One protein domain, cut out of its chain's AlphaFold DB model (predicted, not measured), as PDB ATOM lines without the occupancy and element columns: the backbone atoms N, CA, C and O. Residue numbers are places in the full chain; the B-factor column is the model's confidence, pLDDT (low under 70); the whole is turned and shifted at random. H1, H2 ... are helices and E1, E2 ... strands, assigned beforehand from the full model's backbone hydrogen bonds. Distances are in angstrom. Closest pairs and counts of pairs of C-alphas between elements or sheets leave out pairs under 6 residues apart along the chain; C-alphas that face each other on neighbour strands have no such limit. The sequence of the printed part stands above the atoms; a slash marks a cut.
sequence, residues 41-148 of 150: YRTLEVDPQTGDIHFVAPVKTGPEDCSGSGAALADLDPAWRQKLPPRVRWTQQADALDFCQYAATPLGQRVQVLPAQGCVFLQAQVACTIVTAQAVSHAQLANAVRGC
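What this domain is: This is residues 41 to 148 of the 150 residues of an uncharacterized protein of Limnohabitans sp (UniProt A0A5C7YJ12). One strongly twisted sheet of six strands has the helix H3 packed over one face of its E6, E5 and E4 part, while the hairpin E1 and E2 extends the sheet at its other end as an arm whose loop, residues 47 to 52, sticks out. The small helix H2 is on the opposite face from H3, near one end of E5 and E6, and the small helix H1 lies off the sheet. The 108 printed residues have three named helices and six named strands, in the order E1 E2 H1 E3 H2 E4 E5 E6 H3; the sheet, in the order E2 E1 E3 E6 E5 E4, is mixed, and so is the class, helices and strands. The whole is compact, with a radius of gyration of the C-alphas of 13.8 A and spans of 42 by 28 by 26 A.

How they stand to each other: In the sheet, E3, residues 87 to 92, and E6, residues 127 to 132, are parallel at 17 degrees, with N 89 and O 128 2.7 A apart. E5, residues 118 to 123, is antiparallel to E6, with N 123 and O 127 2.8 A apart, and to E4, residues 108 to 114, with N 111 and O 120 2.9 A apart; E4, E5 and E6 form a meander, each strand the antiparallel neighbour of the one before. E1, residues 41 to 46, is antiparallel to E3, with N 41 and O 88 2.8 A apart, and forms a hairpin with E2, residues 53 to 61, where N 45 and O 54 are 2.8 A apart. E2 bends by 82 degrees at residue 57. H3, residues 138 to 148, is on the sheet at a height of 8.6 A, over E6 and only just over E5, with 3 C-alphas falling on it; it runs slantwise to the strands, at 38 degrees to E6 on the local plane. The closest C-alphas of H3 and E6 are those of Cys 148 and Cys 128, 5.6 A apart. H2, residues 96 to 99, is on the opposite face at a height of 7.9 A; the closest C-alphas of H2 and E5 are those of Leu 97 and Gly 118, 5.5 A apart. H1, residues 78 to 81, is not on the sheet and is apart from H2 and H3. Within H3, 5 of 7 O i to N i+4 pairs are within hydrogen-bond range; H1 and H2 are too short for such a pair.

Where its parts are: E2 is 18.6 A long from first to last C-alpha, E3 16.8 A, E5 16.7 A, E6 16.2 A, E4 16.1 A, H3 15.7 A and E1 14.2 A. E1 begins at C-alpha 41 (132.260, -13.896, -66.445), and H3 ends at C-alpha 148 (121.254, -8.432, -64.338).

The domain as a whole: The two C-alphas farthest apart, those of Gln 49 and Ala 116, are 44.3 A apart. The printed part has no cut, and the link E2 to H1, residues 62 to 77, is long. The pLDDT is under 70 in residues 56 to 60 and 63 to 76.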
ATOM      1  N   TYR A  41     131.603 -14.990 -65.755       75.38
ATOM      2  CA  TYR A  41     132.260 -13.896 -66.445       75.38
ATOM      3  C   TYR A  41     132.635 -12.821 -65.436       75.38
ATOM      4  O   TYR A  41     131.766 -12.246 -64.769       75.38
ATOM      5  N   ARG A  42     133.932 -12.518 -65.379       74.75
ATOM      6  CA  ARG A  42     134.471 -11.402 -64.603       74.75
ATOM      7  C   ARG A  42     134.502 -10.144 -65.467       74.75
ATOM      8  O   ARG A  42     135.139 -10.139 -66.518       74.75
ATOM      9  N   THR A  43     133.805  -9.094 -65.036       72.00
ATOM     10  CA  THR A  43     133.749  -7.784 -65.723       72.00
ATOM     11  C   THR A  43     134.601  -6.723 -65.025       72.00
ATOM     12  O   THR A  43     134.978  -5.719 -65.632       72.00
ATOM     13  N   LEU A  44     134.924  -6.966 -63.757       74.88
ATOM     14  CA  LEU A  44     135.723  -6.107 -62.899       74.88
ATOM     15  C   LEU A  44     136.814  -6.933 -62.221       74.88
ATOM     16  O   LEU A  44     136.559  -8.030 -61.725       74.88
ATOM     17  N   GLU A  45     138.022  -6.397 -62.179       78.31
ATOM     18  CA  GLU A  45     139.136  -6.935 -61.411       78.31
ATOM     19  C   GLU A  45     139.483  -5.960 -60.294       78.31
ATOM     20  O   GLU A  45     139.538  -4.754 -60.517       78.31
ATOM     21  N   VAL A  46     139.660  -6.488 -59.086       73.56
ATOM     22  CA  VAL A  46     140.090  -5.701 -57.932       73.56
ATOM     23  C   VAL A  46     141.563  -5.998 -57.717       73.56
ATOM     24  O   VAL A  46     141.918  -7.164 -57.530       73.56
ATOM     25  N   ASP A  47     142.405  -4.970 -57.751       72.75
ATOM     26  CA  ASP A  47     143.814  -5.104 -57.406       72.75
ATOM     27  C   ASP A  47     143.918  -5.516 -55.923       72.75
ATOM     28  O   ASP A  47     143.430  -4.801 -55.043       72.75
ATOM     29  N   PRO A  48     144.515  -6.675 -55.605       70.75
ATOM     30  CA  PRO A  48     144.561  -7.176 -54.234       70.75
ATOM     31  C   PRO A  48     145.520  -6.391 -53.325       70.75
ATOM     32  O   PRO A  48     145.456  -6.551 -52.108       70.75
ATOM     33  N   GLN A  49     146.424  -5.584 -53.884       77.88
ATOM     34  CA  GLN A  49     147.385  -4.769 -53.140       77.88
ATOM     35  C   GLN A  49     146.868  -3.353 -52.893       77.88
ATOM     36  O   GLN A  49     147.068  -2.822 -51.800       77.88
ATOM     37  N   THR A  50     146.221  -2.743 -53.886       82.00
ATOM     38  CA  THR A  50     145.748  -1.353 -53.789       82.00
ATOM     39  C   THR A  50     144.254  -1.241 -53.493       82.00
ATOM     40  O   THR A  50     143.812  -0.231 -52.950       82.00
ATOM     41  N   GLY A  51     143.476  -2.283 -53.794       75.31
ATOM     42  CA  GLY A  51     142.015  -2.260 -53.735       75.31
ATOM     43  C   GLY A  51     141.367  -1.538 -54.918       75.31
ATOM     44  O   GLY A  51     140.151  -1.341 -54.909       75.31
ATOM     45  N   ASP A  52     142.149  -1.138 -55.925       75.56
ATOM     46  CA  ASP A  52     141.641  -0.425 -57.094       75.56
ATOM     47  C   ASP A  52     140.766  -1.331 -57.963       75.56
ATOM     48  O   ASP A  52     141.058  -2.507 -58.175       75.56
ATOM     49  N   ILE A  53     139.674  -0.769 -58.484       73.94
ATOM     50  CA  ILE A  53     138.725  -1.484 -59.340       73.94
ATOM     51  C   ILE A  53     139.025  -1.149 -60.800       73.94
ATOM     52  O   ILE A  53     138.878  -0.006 -61.237       73.94
ATOM     53  N   HIS A  54     139.376  -2.168 -61.577       74.81
ATOM     54  CA  HIS A  54     139.613  -2.067 -63.009       74.81
ATOM     55  C   HIS A  54     138.501  -2.761 -63.790       74.81
ATOM     56  O   HIS A  54     138.189  -3.929 -63.565       74.81
ATOM     57  N   PHE A  55     137.926  -2.057 -64.763       70.75
ATOM     58  CA  PHE A  55     137.064  -2.683 -65.761       70.75
ATOM     59  C   PHE A  55     137.927  -3.471 -66.737       70.75
ATOM     60  O   PHE A  55     138.799  -2.909 -67.401       70.75
ATOM     61  N   VAL A  56     137.671  -4.772 -66.825       69.50
ATOM     62  CA  VAL A  56     138.422  -5.684 -67.688       69.50
ATOM     63  C   VAL A  56     137.537  -6.193 -68.817       69.50
ATOM     64  O   VAL A  56     136.305  -6.186 -68.736       69.50
ATOM     65  N   ALA A  57     138.166  -6.633 -69.906       67.25
ATOM     66  CA  ALA A  57     137.450  -7.401 -70.914       67.25
ATOM     67  C   ALA A  57     136.835  -8.647 -70.244       67.25
ATOM     68  O   ALA A  57     137.488  -9.218 -69.373       67.25
ATOM     69  N   PRO A  58     135.613  -9.073 -70.615       65.38
ATOM     70  CA  PRO A  58     134.973 -10.216 -69.978       65.38
ATOM     71  C   PRO A  58     135.860 -11.461 -70.062       65.38
ATOM     72  O   PRO A  58     136.065 -12.010 -71.145       65.38
ATOM     73  N   VAL A  59     136.379 -11.903 -68.918       69.81
ATOM     74  CA  VAL A  59     137.156 -13.143 -68.826       69.81
ATOM     75  C   VAL A  59     136.213 -14.250 -68.388       69.81
ATOM     76  O   VAL A  59     135.568 -14.137 -67.344       69.81
ATOM     77  N   LYS A  60     136.123 -15.305 -69.199       68.38
ATOM     78  CA  LYS A  60     135.371 -16.513 -68.864       68.38
ATOM     79  C   LYS A  60     136.187 -17.371 -67.898       68.38
ATOM     80  O   LYS A  60     137.346 -17.674 -68.165       68.38
ATOM     81  N   THR A  61     135.556 -17.798 -66.817       71.19
ATOM     82  CA  THR A  61     136.100 -18.707 -65.804       71.19
ATOM     83  C   THR A  61     135.076 -19.809 -65.527       71.19
ATOM     84  O   THR A  61     133.893 -19.507 -65.403       71.19
ATOM     85  N   GLY A  62     135.492 -21.071 -65.448       70.25
ATOM     86  CA  GLY A  62     134.596 -22.220 -65.235       70.25
ATOM     87  C   GLY A  62     134.966 -23.418 -66.118       70.25
ATOM     88  O   GLY A  62     135.968 -23.336 -66.832       70.25
ATOM     89  N   PRO A  63     134.187 -24.517 -66.077       64.75
ATOM     90  CA  PRO A  63     134.434 -25.712 -66.886       64.75
ATOM     91  C   PRO A  63     134.636 -25.411 -68.380       64.75
ATOM     92  O   PRO A  63     133.968 -24.546 -68.947       64.75
ATOM     93  N   GLU A  64     135.523 -26.160 -69.039       55.75
ATOM     94  CA  GLU A  64     135.795 -26.052 -70.485       55.75
ATOM     95  C   GLU A  64     134.493 -26.180 -71.314       55.75
ATOM     96  O   GLU A  64     134.291 -25.442 -72.282       55.75
ATOM     97  N   ASP A  65     133.569 -27.038 -70.847       51.97
ATOM     98  CA  ASP A  65     132.258 -27.344 -71.443       51.97
ATOM     99  C   ASP A  65     131.165 -26.308 -71.165       51.97
ATOM    100  O   ASP A  65     130.070 -26.390 -71.734       51.97
ATOM    101  N   CYS A  66     131.441 -25.293 -70.338       60.59
ATOM    102  CA  CYS A  66     130.681 -24.054 -70.416       60.59
ATOM    103  C   CYS A  66     130.688 -23.678 -71.891       60.59
ATOM    104  O   CYS A  66     131.772 -23.449 -72.419       60.59
ATOM    105  N   SER A  67     129.550 -23.698 -72.586       48.34
ATOM    106  CA  SER A  67     129.559 -23.554 -74.045       48.34
ATOM    107  C   SER A  67     130.504 -22.414 -74.466       48.34
ATOM    108  O   SER A  67     130.542 -21.353 -73.832       48.34
ATOM    109  N   GLY A  68     131.325 -22.608 -75.506       45.00
ATOM    110  CA  GLY A  68     132.216 -21.568 -76.069       45.00
ATOM    111  C   GLY A  68     131.475 -20.325 -76.596       45.00
ATOM    112  O   GLY A  68     132.036 -19.489 -77.289       45.00
ATOM    113  N   SER A  69     130.190 -20.236 -76.276       43.78
ATOM    114  CA  SER A  69     129.141 -19.312 -76.659       43.78
ATOM    115  C   SER A  69     128.436 -18.851 -75.377       43.78
ATOM    116  O   SER A  69     127.227 -19.025 -75.239       43.78
ATOM    117  N   GLY A  70     129.223 -18.399 -74.390       48.38
ATOM    118  CA  GLY A  70     128.734 -18.048 -73.057       48.38
ATOM    119  C   GLY A  70     127.752 -16.877 -73.067       48.38
ATOM    120  O   GLY A  70     127.201 -16.508 -74.094       48.38
ATOM    121  N   ALA A  71     127.468 -16.294 -71.906       53.69
ATOM    122  CA  ALA A  71     126.549 -15.167 -71.836       53.69
ATOM    123  C   ALA A  71     127.056 -14.064 -72.776       53.69
ATOM    124  O   ALA A  71     128.212 -13.678 -72.630       53.69
ATOM    125  N   ALA A  72     126.260 -13.623 -73.760       59.28
ATOM    126  CA  ALA A  72     126.704 -12.755 -74.861       59.28
ATOM    127  C   ALA A  72     127.100 -11.340 -74.410       59.28
ATOM    128  O   ALA A  72     126.558 -10.348 -74.881       59.28
ATOM    129  N   LEU A  73     128.033 -11.200 -73.475       61.69
ATOM    130  CA  LEU A  73     128.529  -9.919 -73.009       61.69
ATOM    131  C   LEU A  73     129.228  -9.175 -74.147       61.69
ATOM    132  O   LEU A  73     129.148  -7.954 -74.202       61.69
ATOM    133  N   ALA A  74     129.872  -9.897 -75.068       59.59
ATOM    134  CA  ALA A  74     130.506  -9.311 -76.246       59.59
ATOM    135  C   ALA A  74     129.497  -8.632 -77.191       59.59
ATOM    136  O   ALA A  74     129.816  -7.589 -77.756       59.59
ATOM    137  N   ASP A  75     128.278  -9.170 -77.291       61.50
ATOM    138  CA  ASP A  75     127.204  -8.613 -78.125       61.50
ATOM    139  C   ASP A  75     126.415  -7.503 -77.408       61.50
ATOM    140  O   ASP A  75     125.497  -6.905 -77.978       61.50
ATOM    141  N   LEU A  76     126.740  -7.226 -76.141       65.75
ATOM    142  CA  LEU A  76     126.119  -6.160 -75.367       65.75
ATOM    143  C   LEU A  76     126.905  -4.857 -75.517       65.75
ATOM    144  O   LEU A  76     128.137  -4.811 -75.416       65.75
ATOM    145  N   ASP A  77     126.147  -3.777 -75.703       71.81
ATOM    146  CA  ASP A  77     126.664  -2.419 -75.798       71.81
ATOM    147  C   ASP A  77     127.639  -2.100 -74.634       71.81
ATOM    148  O   ASP A  77     127.353  -2.437 -73.477       71.81
ATOM    149  N   PRO A  78     128.802  -1.468 -74.893       71.00
ATOM    150  CA  PRO A  78     129.798  -1.184 -73.861       71.00
ATOM    151  C   PRO A  78     129.279  -0.342 -72.689       71.00
ATOM    152  O   PRO A  78     129.671  -0.593 -71.550       71.00
ATOM    153  N   ALA A  79     128.395   0.630 -72.936       78.12
ATOM    154  CA  ALA A  79     127.815   1.452 -71.876       78.12
ATOM    155  C   ALA A  79     126.791   0.656 -71.060       78.12
ATOM    156  O   ALA A  79     126.639   0.862 -69.857       78.12
ATOM    157  N   TRP A  80     126.110  -0.295 -71.698       76.81
ATOM    158  CA  TRP A  80     125.235  -1.231 -71.005       76.81
ATOM    159  C   TRP A  80     126.026  -2.188 -70.099       76.81
ATOM    160  O   TRP A  80     125.639  -2.402 -68.951       76.81
ATOM    161  N   ARG A  81     127.184  -2.684 -70.555       75.44
ATOM    162  CA  ARG A  81     128.071  -3.551 -69.756       75.44
ATOM    163  C   ARG A  81     128.563  -2.908 -68.463       75.44
ATOM    164  O   ARG A  81     128.713  -3.615 -67.474       75.44
ATOM    165  N   GLN A  82     128.774  -1.594 -68.444       78.12
ATOM    166  CA  GLN A  82     129.188  -0.871 -67.233       78.12
ATOM    167  C   GLN A  82     128.134  -0.906 -66.115       78.12
ATOM    168  O   GLN A  82     128.457  -0.618 -64.968       78.12
ATOM    169  N   LYS A  83     126.882  -1.252 -66.437       83.69
ATOM    170  CA  LYS A  83     125.780  -1.357 -65.469       83.69
ATOM    171  C   LYS A  83     125.650  -2.750 -64.855       83.69
ATOM    172  O   LYS A  83     124.859  -2.931 -63.932       83.69
ATOM    173  N   LEU A  84     126.367  -3.736 -65.389       83.00
ATOM    174  CA  LEU A  84     126.363  -5.086 -64.845       83.00
ATOM    175  C   LEU A  84     127.118  -5.136 -63.515       83.00
ATOM    176  O   LEU A  84     128.079  -4.390 -63.321       83.00
ATOM    177  N   PRO A  85     126.750  -6.065 -62.619       85.81
ATOM    178  CA  PRO A  85     127.569  -6.357 -61.459       85.81
ATOM    179  C   PRO A  85     128.962  -6.876 -61.871       85.81
ATOM    180  O   PRO A  85     129.139  -7.369 -62.992       85.81
ATOM    181  N   PRO A  86     129.935  -6.848 -60.939       84.31
ATOM    182  CA  PRO A  86     131.297  -7.355 -61.152       84.31
ATOM    183  C   PRO A  86     131.381  -8.786 -61.695       84.31
ATOM    184  O   PRO A  86     132.360  -9.163 -62.345       84.31
ATOM    185  N   ARG A  87     130.369  -9.601 -61.377       84.62
ATOM    186  CA  ARG A  87     130.305 -11.018 -61.724       84.62
ATOM    187  C   ARG A  87     128.956 -11.358 -62.324       84.62
ATOM    188  O   ARG A  87     127.916 -11.078 -61.729       84.62
ATOM    189  N   VAL A  88     128.980 -12.020 -63.472       86.38
ATOM    190  CA  VAL A  88     127.799 -12.643 -64.072       86.38
ATOM    191  C   VAL A  88     128.049 -14.139 -64.139       86.38
ATOM    192  O   VAL A  88     129.028 -14.583 -64.730       86.38
ATOM    193  N   ARG A  89     127.175 -14.909 -63.502       87.94
ATOM    194  CA  ARG A  89     127.285 -16.352 -63.316       87.94
ATOM    195  C   ARG A  89     126.123 -17.051 -63.982       87.94
ATOM    196  O   ARG A  89     125.012 -16.522 -64.029       87.94
ATOM    197  N   TRP A  90     126.372 -18.264 -64.429       87.12
ATOM    198  CA  TRP A  90     125.351 -19.174 -64.902       87.12
ATOM    199  C   TRP A  90     125.619 -20.572 -64.361       87.12
ATOM    200  O   TRP A  90     126.765 -21.017 -64.338       87.12
ATOM    201  N   THR A  91     124.555 -21.237 -63.926       86.88
ATOM    202  CA  THR A  91     124.580 -22.625 -63.472       86.88
ATOM    203  C   THR A  91     123.373 -23.378 -64.012       86.88
ATOM    204  O   THR A  91     122.280 -22.814 -64.153       86.88
ATOM    205  N   GLN A  92     123.582 -24.657 -64.312       87.12
ATOM    206  CA  GLN A  92     122.530 -25.584 -64.689       87.12
ATOM    207  C   GLN A  92     122.320 -26.590 -63.560       87.12
ATOM    208  O   GLN A  92     123.240 -27.320 -63.206       87.12
ATOM    209  N   GLN A  93     121.098 -26.675 -63.041       87.06
ATOM    210  CA  GLN A  93     120.742 -27.604 -61.967       87.06
ATOM    211  C   GLN A  93     119.327 -28.151 -62.165       87.06
ATOM    212  O   GLN A  93     118.441 -27.449 -62.652       87.06
ATOM    213  N   ALA A  94     119.105 -29.414 -61.799       86.56
ATOM    214  CA  ALA A  94     117.847 -30.113 -62.074       86.56
ATOM    215  C   ALA A  94     116.635 -29.498 -61.347       86.56
ATOM    216  O   ALA A  94     115.523 -29.506 -61.872       86.56
ATOM    217  N   ASP A  95     116.852 -28.928 -60.164       90.12
ATOM    218  CA  ASP A  95     115.846 -28.309 -59.296       90.12
ATOM    219  C   ASP A  95     115.683 -26.796 -59.538       90.12
ATOM    220  O   ASP A  95     115.024 -26.101 -58.765       90.12
ATOM    221  N   ALA A  96     116.246 -26.262 -60.630       91.25
ATOM    222  CA  ALA A  96     116.234 -24.828 -60.915       91.25
ATOM    223  C   ALA A  96     114.826 -24.220 -60.872       91.25
ATOM    224  O   ALA A  96     114.654 -23.124 -60.354       91.25
ATOM    225  N   LEU A  97     113.804 -24.909 -61.395       93.88
ATOM    226  CA  LEU A  97     112.435 -24.379 -61.415       93.88
ATOM    227  C   LEU A  97     111.840 -24.238 -60.011       93.88
ATOM    228  O   LEU A  97     111.113 -23.276 -59.765       93.88
ATOM    229  N   ASP A  98     112.180 -25.145 -59.097       93.25
ATOM    230  CA  ASP A  98     111.779 -25.064 -57.693       93.25
ATOM    231  C   ASP A  98     112.541 -23.946 -56.987       93.25
ATOM    232  O   ASP A  98     111.946 -23.111 -56.303       93.25
ATOM    233  N   PHE A  99     113.846 -23.845 -57.248       90.06
ATOM    234  CA  PHE A  99     114.675 -22.747 -56.760       90.06
ATOM    235  C   PHE A  99     114.141 -21.379 -57.224       90.06
ATOM    236  O   PHE A  99     114.115 -20.400 -56.476       90.06
ATOM    237  N   CYS A 100     113.609 -21.322 -58.443       94.19
ATOM    238  CA  CYS A 100     112.996 -20.136 -59.012       94.19
ATOM    239  C   CYS A 100     111.642 -19.771 -58.417       94.19
ATOM    240  O   CYS A 100     111.128 -18.725 -58.800       94.19
ATOM    241  N   GLN A 101     111.060 -20.547 -57.497       95.12
ATOM    242  CA  GLN A 101     109.836 -20.167 -56.782       95.12
ATOM    243  C   GLN A 101     110.124 -19.162 -55.657       95.12
ATOM    244  O   GLN A 101     109.290 -18.295 -55.375       95.12
ATOM    245  N   TYR A 102     111.329 -19.200 -55.084       95.56
ATOM    246  CA  TYR A 102     111.746 -18.299 -54.015       95.56
ATOM    247  C   TYR A 102     112.023 -16.887 -54.547       95.56
ATOM    248  O   TYR A 102     112.740 -16.693 -55.529       95.56
ATOM    249  N   ALA A 103     111.458 -15.877 -53.882       95.06
ATOM    250  CA  ALA A 103     111.702 -14.475 -54.226       95.06
ATOM    251  C   ALA A 103     113.119 -14.014 -53.837       95.06
ATOM    252  O   ALA A 103     113.677 -13.140 -54.490       95.06
ATOM    253  N   ALA A 104     113.704 -14.622 -52.802       94.69
ATOM    254  CA  ALA A 104     115.036 -14.317 -52.300       94.69
ATOM    255  C   ALA A 104     115.749 -15.603 -51.877       94.69
ATOM    256  O   ALA A 104     115.135 -16.486 -51.276       94.69
ATOM    257  N   THR A 105     117.039 -15.691 -52.177       94.00
ATOM    258  CA  THR A 105     117.911 -16.828 -51.853       94.00
ATOM    259  C   THR A 105     119.309 -16.307 -51.487       94.00
ATOM    260  O   THR A 105     119.561 -15.103 -51.603       94.00
ATOM    261  N   PRO A 106     120.263 -17.166 -51.081       93.06
ATOM    262  CA  PRO A 106     121.659 -16.751 -50.913       93.06
ATOM    263  C   PRO A 106     122.301 -16.162 -52.183       93.06
ATOM    264  O   PRO A 106     123.274 -15.422 -52.079       93.06
ATOM    265  N   LEU A 107     121.746 -16.444 -53.371       91.38
ATOM    266  CA  LEU A 107     122.196 -15.870 -54.648       91.38
ATOM    267  C   LEU A 107     121.691 -14.434 -54.879       91.38
ATOM    268  O   LEU A 107     122.103 -13.789 -55.843       91.38
ATOM    269  N   GLY A 108     120.799 -13.932 -54.019       93.50
ATOM    270  CA  GLY A 108     120.230 -12.590 -54.088       93.50
ATOM    271  C   GLY A 108     118.712 -12.576 -54.267       93.50
ATOM    272  O   GLY A 108     118.006 -13.522 -53.918       93.50
ATOM    273  N   GLN A 109     118.199 -11.465 -54.795       95.94
ATOM    274  CA  GLN A 109     116.776 -11.285 -55.091       95.94
ATOM    275  C   GLN A 109     116.463 -11.790 -56.497       95.94
ATOM    276  O   GLN A 109     117.213 -11.516 -57.432       95.94
ATOM    277  N   ARG A 110     115.350 -12.502 -56.674       95.81
ATOM    278  CA  ARG A 110     114.896 -12.935 -57.997       95.81
ATOM    279  C   ARG A 110     114.379 -11.726 -58.772       95.81
ATOM    280  O   ARG A 110     113.319 -11.193 -58.453       95.81
ATOM    281  N   VAL A 111     115.102 -11.323 -59.809       95.06
ATOM    282  CA  VAL A 111     114.784 -10.135 -60.625       95.06
ATOM    283  C   VAL A 111     114.095 -10.481 -61.940       95.06
ATOM    284  O   VAL A 111     113.377  -9.659 -62.500       95.06
ATOM    285  N   GLN A 112     114.258 -11.714 -62.420       94.06
ATOM    286  CA  GLN A 112     113.636 -12.168 -63.658       94.06
ATOM    287  C   GLN A 112     113.302 -13.657 -63.588       94.06
ATOM    288  O   GLN A 112     114.069 -14.456 -63.054       94.06
ATOM    289  N   VAL A 113     112.163 -14.034 -64.166       93.62
ATOM    290  CA  VAL A 113     111.789 -15.431 -64.420       93.62
ATOM    291  C   VAL A 113     111.985 -15.716 -65.907       93.62
ATOM    292  O   VAL A 113     111.589 -14.916 -66.753       93.62
ATOM    293  N   LEU A 114     112.594 -16.857 -66.220       91.44
ATOM    294  CA  LEU A 114     112.759 -17.387 -67.570       91.44
ATOM    295  C   LEU A 114     111.748 -18.533 -67.737       91.44
ATOM    296  O   LEU A 114     111.968 -19.618 -67.190       91.44
ATOM    297  N   PRO A 115     110.621 -18.322 -68.441       87.88
ATOM    298  CA  PRO A 115     109.537 -19.298 -68.497       87.88
ATOM    299  C   PRO A 115     110.018 -20.687 -68.926       87.88
ATOM    300  O   PRO A 115     110.700 -20.824 -69.945       87.88
ATOM    301  N   ALA A 116     109.664 -21.694 -68.117       87.06
ATOM    302  CA  ALA A 116     110.037 -23.103 -68.276       87.06
ATOM    303  C   ALA A 116     111.552 -23.395 -68.337       87.06
ATOM    304  O   ALA A 116     111.947 -24.514 -68.646       87.06
ATOM    305  N   GLN A 117     112.403 -22.408 -68.053       89.75
ATOM    306  CA  GLN A 117     113.854 -22.515 -68.204       89.75
ATOM    307  C   GLN A 117     114.594 -22.242 -66.903       89.75
ATOM    308  O   GLN A 117     115.605 -22.889 -66.663       89.75
ATOM    309  N   GLY A 118     114.128 -21.301 -66.079       93.88
ATOM    310  CA  GLY A 118     114.841 -20.900 -64.871       93.88
ATOM    311  C   GLY A 118     114.562 -19.461 -64.450       93.88
ATOM    312  O   GLY A 118     113.450 -18.956 -64.611       93.88
ATOM    313  N   CYS A 119     115.562 -18.788 -63.889       95.31
ATOM    314  CA  CYS A 119     115.431 -17.431 -63.364       95.31
ATOM    315  C   CYS A 119     116.791 -16.762 -63.155       95.31
ATOM    316  O   CYS A 119     117.851 -17.372 -63.296       95.31
ATOM    317  N   VAL A 120     116.735 -15.476 -62.822       95.06
ATOM    318  CA  VAL A 120     117.892 -14.628 -62.561       95.06
ATOM    319  C   VAL A 120     117.810 -14.107 -61.132       95.06
ATOM    320  O   VAL A 120     116.813 -13.484 -60.752       95.06
ATOM    321  N   PHE A 121     118.870 -14.339 -60.365       95.19
ATOM    322  CA  PHE A 121     119.076 -13.768 -59.041       95.19
ATOM    323  C   PHE A 121     120.125 -12.668 -59.098       95.19
ATOM    324  O   PHE A 121     121.190 -12.839 -59.691       95.19
ATOM    325  N   LEU A 122     119.826 -11.543 -58.459       94.12
ATOM    326  CA  LEU A 122     120.710 -10.395 -58.375       94.12
ATOM    327  C   LEU A 122     121.101 -10.147 -56.923       94.12
ATOM    328  O   LEU A 122     120.273  -9.805 -56.074       94.12
ATOM    329  N   GLN A 123     122.395 -10.268 -56.657       92.88
ATOM    330  CA  GLN A 123     123.033  -9.728 -55.473       92.88
ATOM    331  C   GLN A 123     123.608  -8.364 -55.858       92.88
ATOM    332  O   GLN A 123     124.668  -8.276 -56.485       92.88
ATOM    333  N   ALA A 124     122.864  -7.305 -55.533       85.94
ATOM    334  CA  ALA A 124     123.164  -5.942 -55.961       85.94
ATOM    335  C   ALA A 124     124.642  -5.583 -55.741       85.94
ATOM    336  O   ALA A 124     125.185  -5.819 -54.664       85.94
ATOM    337  N   GLN A 125     125.278  -5.020 -56.774       83.25
ATOM    338  CA  GLN A 125     126.693  -4.614 -56.788       83.25
ATOM    339  C   GLN A 125     127.728  -5.742 -56.606       83.25
ATOM    340  O   GLN A 125     128.922  -5.465 -56.577       83.25
ATOM    341  N   VAL A 126     127.315  -7.012 -56.514       88.12
ATOM    342  CA  VAL A 126     128.225  -8.134 -56.229       88.12
ATOM    343  C   VAL A 126     128.220  -9.170 -57.344       88.12
ATOM    344  O   VAL A 126     129.280  -9.518 -57.871       88.12
ATOM    345  N   ALA A 127     127.047  -9.709 -57.667       89.06
ATOM    346  CA  ALA A 127     126.915 -10.775 -58.645       89.06
ATOM    347  C   ALA A 127     125.491 -10.864 -59.199       89.06
ATOM    348  O   ALA A 127     124.515 -10.604 -58.500       89.06
ATOM    349  N   CYS A 128     125.382 -11.306 -60.442       91.00
ATOM    350  CA  CYS A 128     124.151 -11.827 -61.012       91.00
ATOM    351  C   CYS A 128     124.327 -13.319 -61.271       91.00
ATOM    352  O   CYS A 128     125.336 -13.704 -61.856       91.00
ATOM    353  N   THR A 129     123.374 -14.151 -60.860       92.12
ATOM    354  CA  THR A 129     123.415 -15.600 -61.080       92.12
ATOM    355  C   THR A 129     122.179 -16.048 -61.843       92.12
ATOM    356  O   THR A 129     121.051 -15.871 -61.384       92.12
ATOM    357  N   ILE A 130     122.397 -16.626 -63.018       92.56
ATOM    358  CA  ILE A 130     121.370 -17.187 -63.888       92.56
ATOM    359  C   ILE A 130     121.309 -18.684 -63.607       92.56
ATOM    360  O   ILE A 130     122.283 -19.398 -63.827       92.56
ATOM    361  N   VAL A 131     120.172 -19.159 -63.120       92.50
ATOM    362  CA  VAL A 131     119.967 -20.570 -62.780       92.50
ATOM    363  C   VAL A 131     119.032 -21.163 -63.822       92.50
ATOM    364  O   VAL A 131     117.944 -20.619 -64.033       92.50
ATOM    365  N   THR A 132     119.437 -22.242 -64.493       92.06
ATOM    366  CA  THR A 132     118.622 -22.896 -65.529       92.06
ATOM    367  C   THR A 132     118.418 -24.384 -65.260       92.06
ATOM    368  O   THR A 132     119.299 -25.069 -64.755       92.06
ATOM    369  N   ALA A 133     117.243 -24.900 -65.617       90.44
ATOM    370  CA  ALA A 133     116.889 -26.313 -65.461       90.44
ATOM    371  C   ALA A 133     117.572 -27.214 -66.499       90.44
ATOM    372  O   ALA A 133     117.741 -28.413 -66.305       90.44
ATOM    373  N   GLN A 134     117.947 -26.624 -67.631       85.25
ATOM    374  CA  GLN A 134     118.511 -27.310 -68.781       85.25
ATOM    375  C   GLN A 134     119.538 -26.421 -69.475       85.25
ATOM    376  O   GLN A 134     119.653 -25.226 -69.171       85.25
ATOM    377  N   ALA A 135     120.248 -27.006 -70.437       82.44
ATOM    378  CA  ALA A 135     121.142 -26.267 -71.309       82.44
ATOM    379  C   ALA A 135     120.355 -25.178 -72.052       82.44
ATOM    380  O   ALA A 135     119.293 -25.433 -72.628       82.44
ATOM    381  N   VAL A 136     120.882 -23.957 -72.034       79.56
ATOM    382  CA  VAL A 136     120.306 -22.803 -72.727       79.56
ATOM    383  C   VAL A 136     121.207 -22.367 -73.873       79.56
ATOM    384  O   VAL A 136     122.431 -22.456 -73.799       79.56
ATOM    385  N   SER A 137     120.594 -21.885 -74.950       77.94
ATOM    386  CA  SER A 137     121.327 -21.293 -76.070       77.94
ATOM    387  C   SER A 137     122.006 -19.980 -75.671       77.94
ATOM    388  O   SER A 137     121.569 -19.280 -74.754       77.94
ATOM    389  N   HIS A 138     123.018 -19.592 -76.447       75.69
ATOM    390  CA  HIS A 138     123.716 -18.312 -76.317       75.69
ATOM    391  C   HIS A 138     122.732 -17.126 -76.257       75.69
ATOM    392  O   HIS A 138     122.786 -16.303 -75.346       75.69
ATOM    393  N   ALA A 139     121.762 -17.070 -77.175       77.31
ATOM    394  CA  ALA A 139     120.782 -15.985 -77.227       77.31
ATOM    395  C   ALA A 139     119.878 -15.933 -75.981       77.31
ATOM    396  O   ALA A 139     119.569 -14.850 -75.483       77.31
ATOM    397  N   GLN A 140     119.465 -17.089 -75.449       83.25
ATOM    398  CA  GLN A 140     118.677 -17.153 -74.212       83.25
ATOM    399  C   GLN A 140     119.484 -16.645 -73.019       83.25
ATOM    400  O   GLN A 140     118.975 -15.844 -72.235       83.25
ATOM    401  N   LEU A 141     120.752 -17.047 -72.920       82.44
ATOM    402  CA  LEU A 141     121.632 -16.601 -71.850       82.44
ATOM    403  C   LEU A 141     121.917 -15.093 -71.946       82.44
ATOM    404  O   LEU A 141     121.839 -14.387 -70.946       82.44
ATOM    405  N   ALA A 142     122.138 -14.568 -73.154       79.88
ATOM    406  CA  ALA A 142     122.265 -13.132 -73.416       79.88
ATOM    407  C   ALA A 142     121.029 -12.337 -72.977       79.88
ATOM    408  O   ALA A 142     121.140 -11.282 -72.354       79.88
ATOM    409  N   ASN A 143     119.838 -12.851 -73.294       84.31
ATOM    410  CA  ASN A 143     118.575 -12.247 -72.885       84.31
ATOM    411  C   ASN A 143     118.413 -12.261 -71.360       84.31
ATOM    412  O   ASN A 143     117.947 -11.272 -70.802       84.31
ATOM    413  N   ALA A 144     118.816 -13.344 -70.692       88.56
ATOM    414  CA  ALA A 144     118.782 -13.452 -69.236       88.56
ATOM    415  C   ALA A 144     119.757 -12.478 -68.559       88.56
ATOM    416  O   ALA A 144     119.395 -11.842 -67.572       88.56
ATOM    417  N   VAL A 145     120.951 -12.272 -69.132       87.00
ATOM    418  CA  VAL A 145     121.891 -11.256 -68.635       87.00
ATOM    419  C   VAL A 145     121.270  -9.869 -68.634       87.00
ATOM    420  O   VAL A 145     121.592  -9.075 -67.757       87.00
ATOM    421  N   ARG A 146     120.345  -9.561 -69.552       85.38
ATOM    422  CA  ARG A 146     119.697  -8.245 -69.562       85.38
ATOM    423  C   ARG A 146     118.920  -7.923 -68.283       85.38
ATOM    424  O   ARG A 146     118.789  -6.746 -67.961       85.38
ATOM    425  N   GLY A 147     118.488  -8.936 -67.533       85.44
ATOM    426  CA  GLY A 147     117.893  -8.778 -66.204       85.44
ATOM    427  C   GLY A 147     118.896  -8.558 -65.070       85.44
ATOM    428  O   GLY A 147     118.482  -8.323 -63.944       85.44
ATOM    429  N   CYS A 148     120.202  -8.626 -65.337       87.31
ATOM    430  CA  CYS A 148     121.254  -8.432 -64.338       87.31
ATOM    431  C   CYS A 148     121.590  -6.960 -64.062       87.31
ATOM    432  O   CYS A 148     122.500  -6.696 -63.278       87.31
TER     433      CYS A 148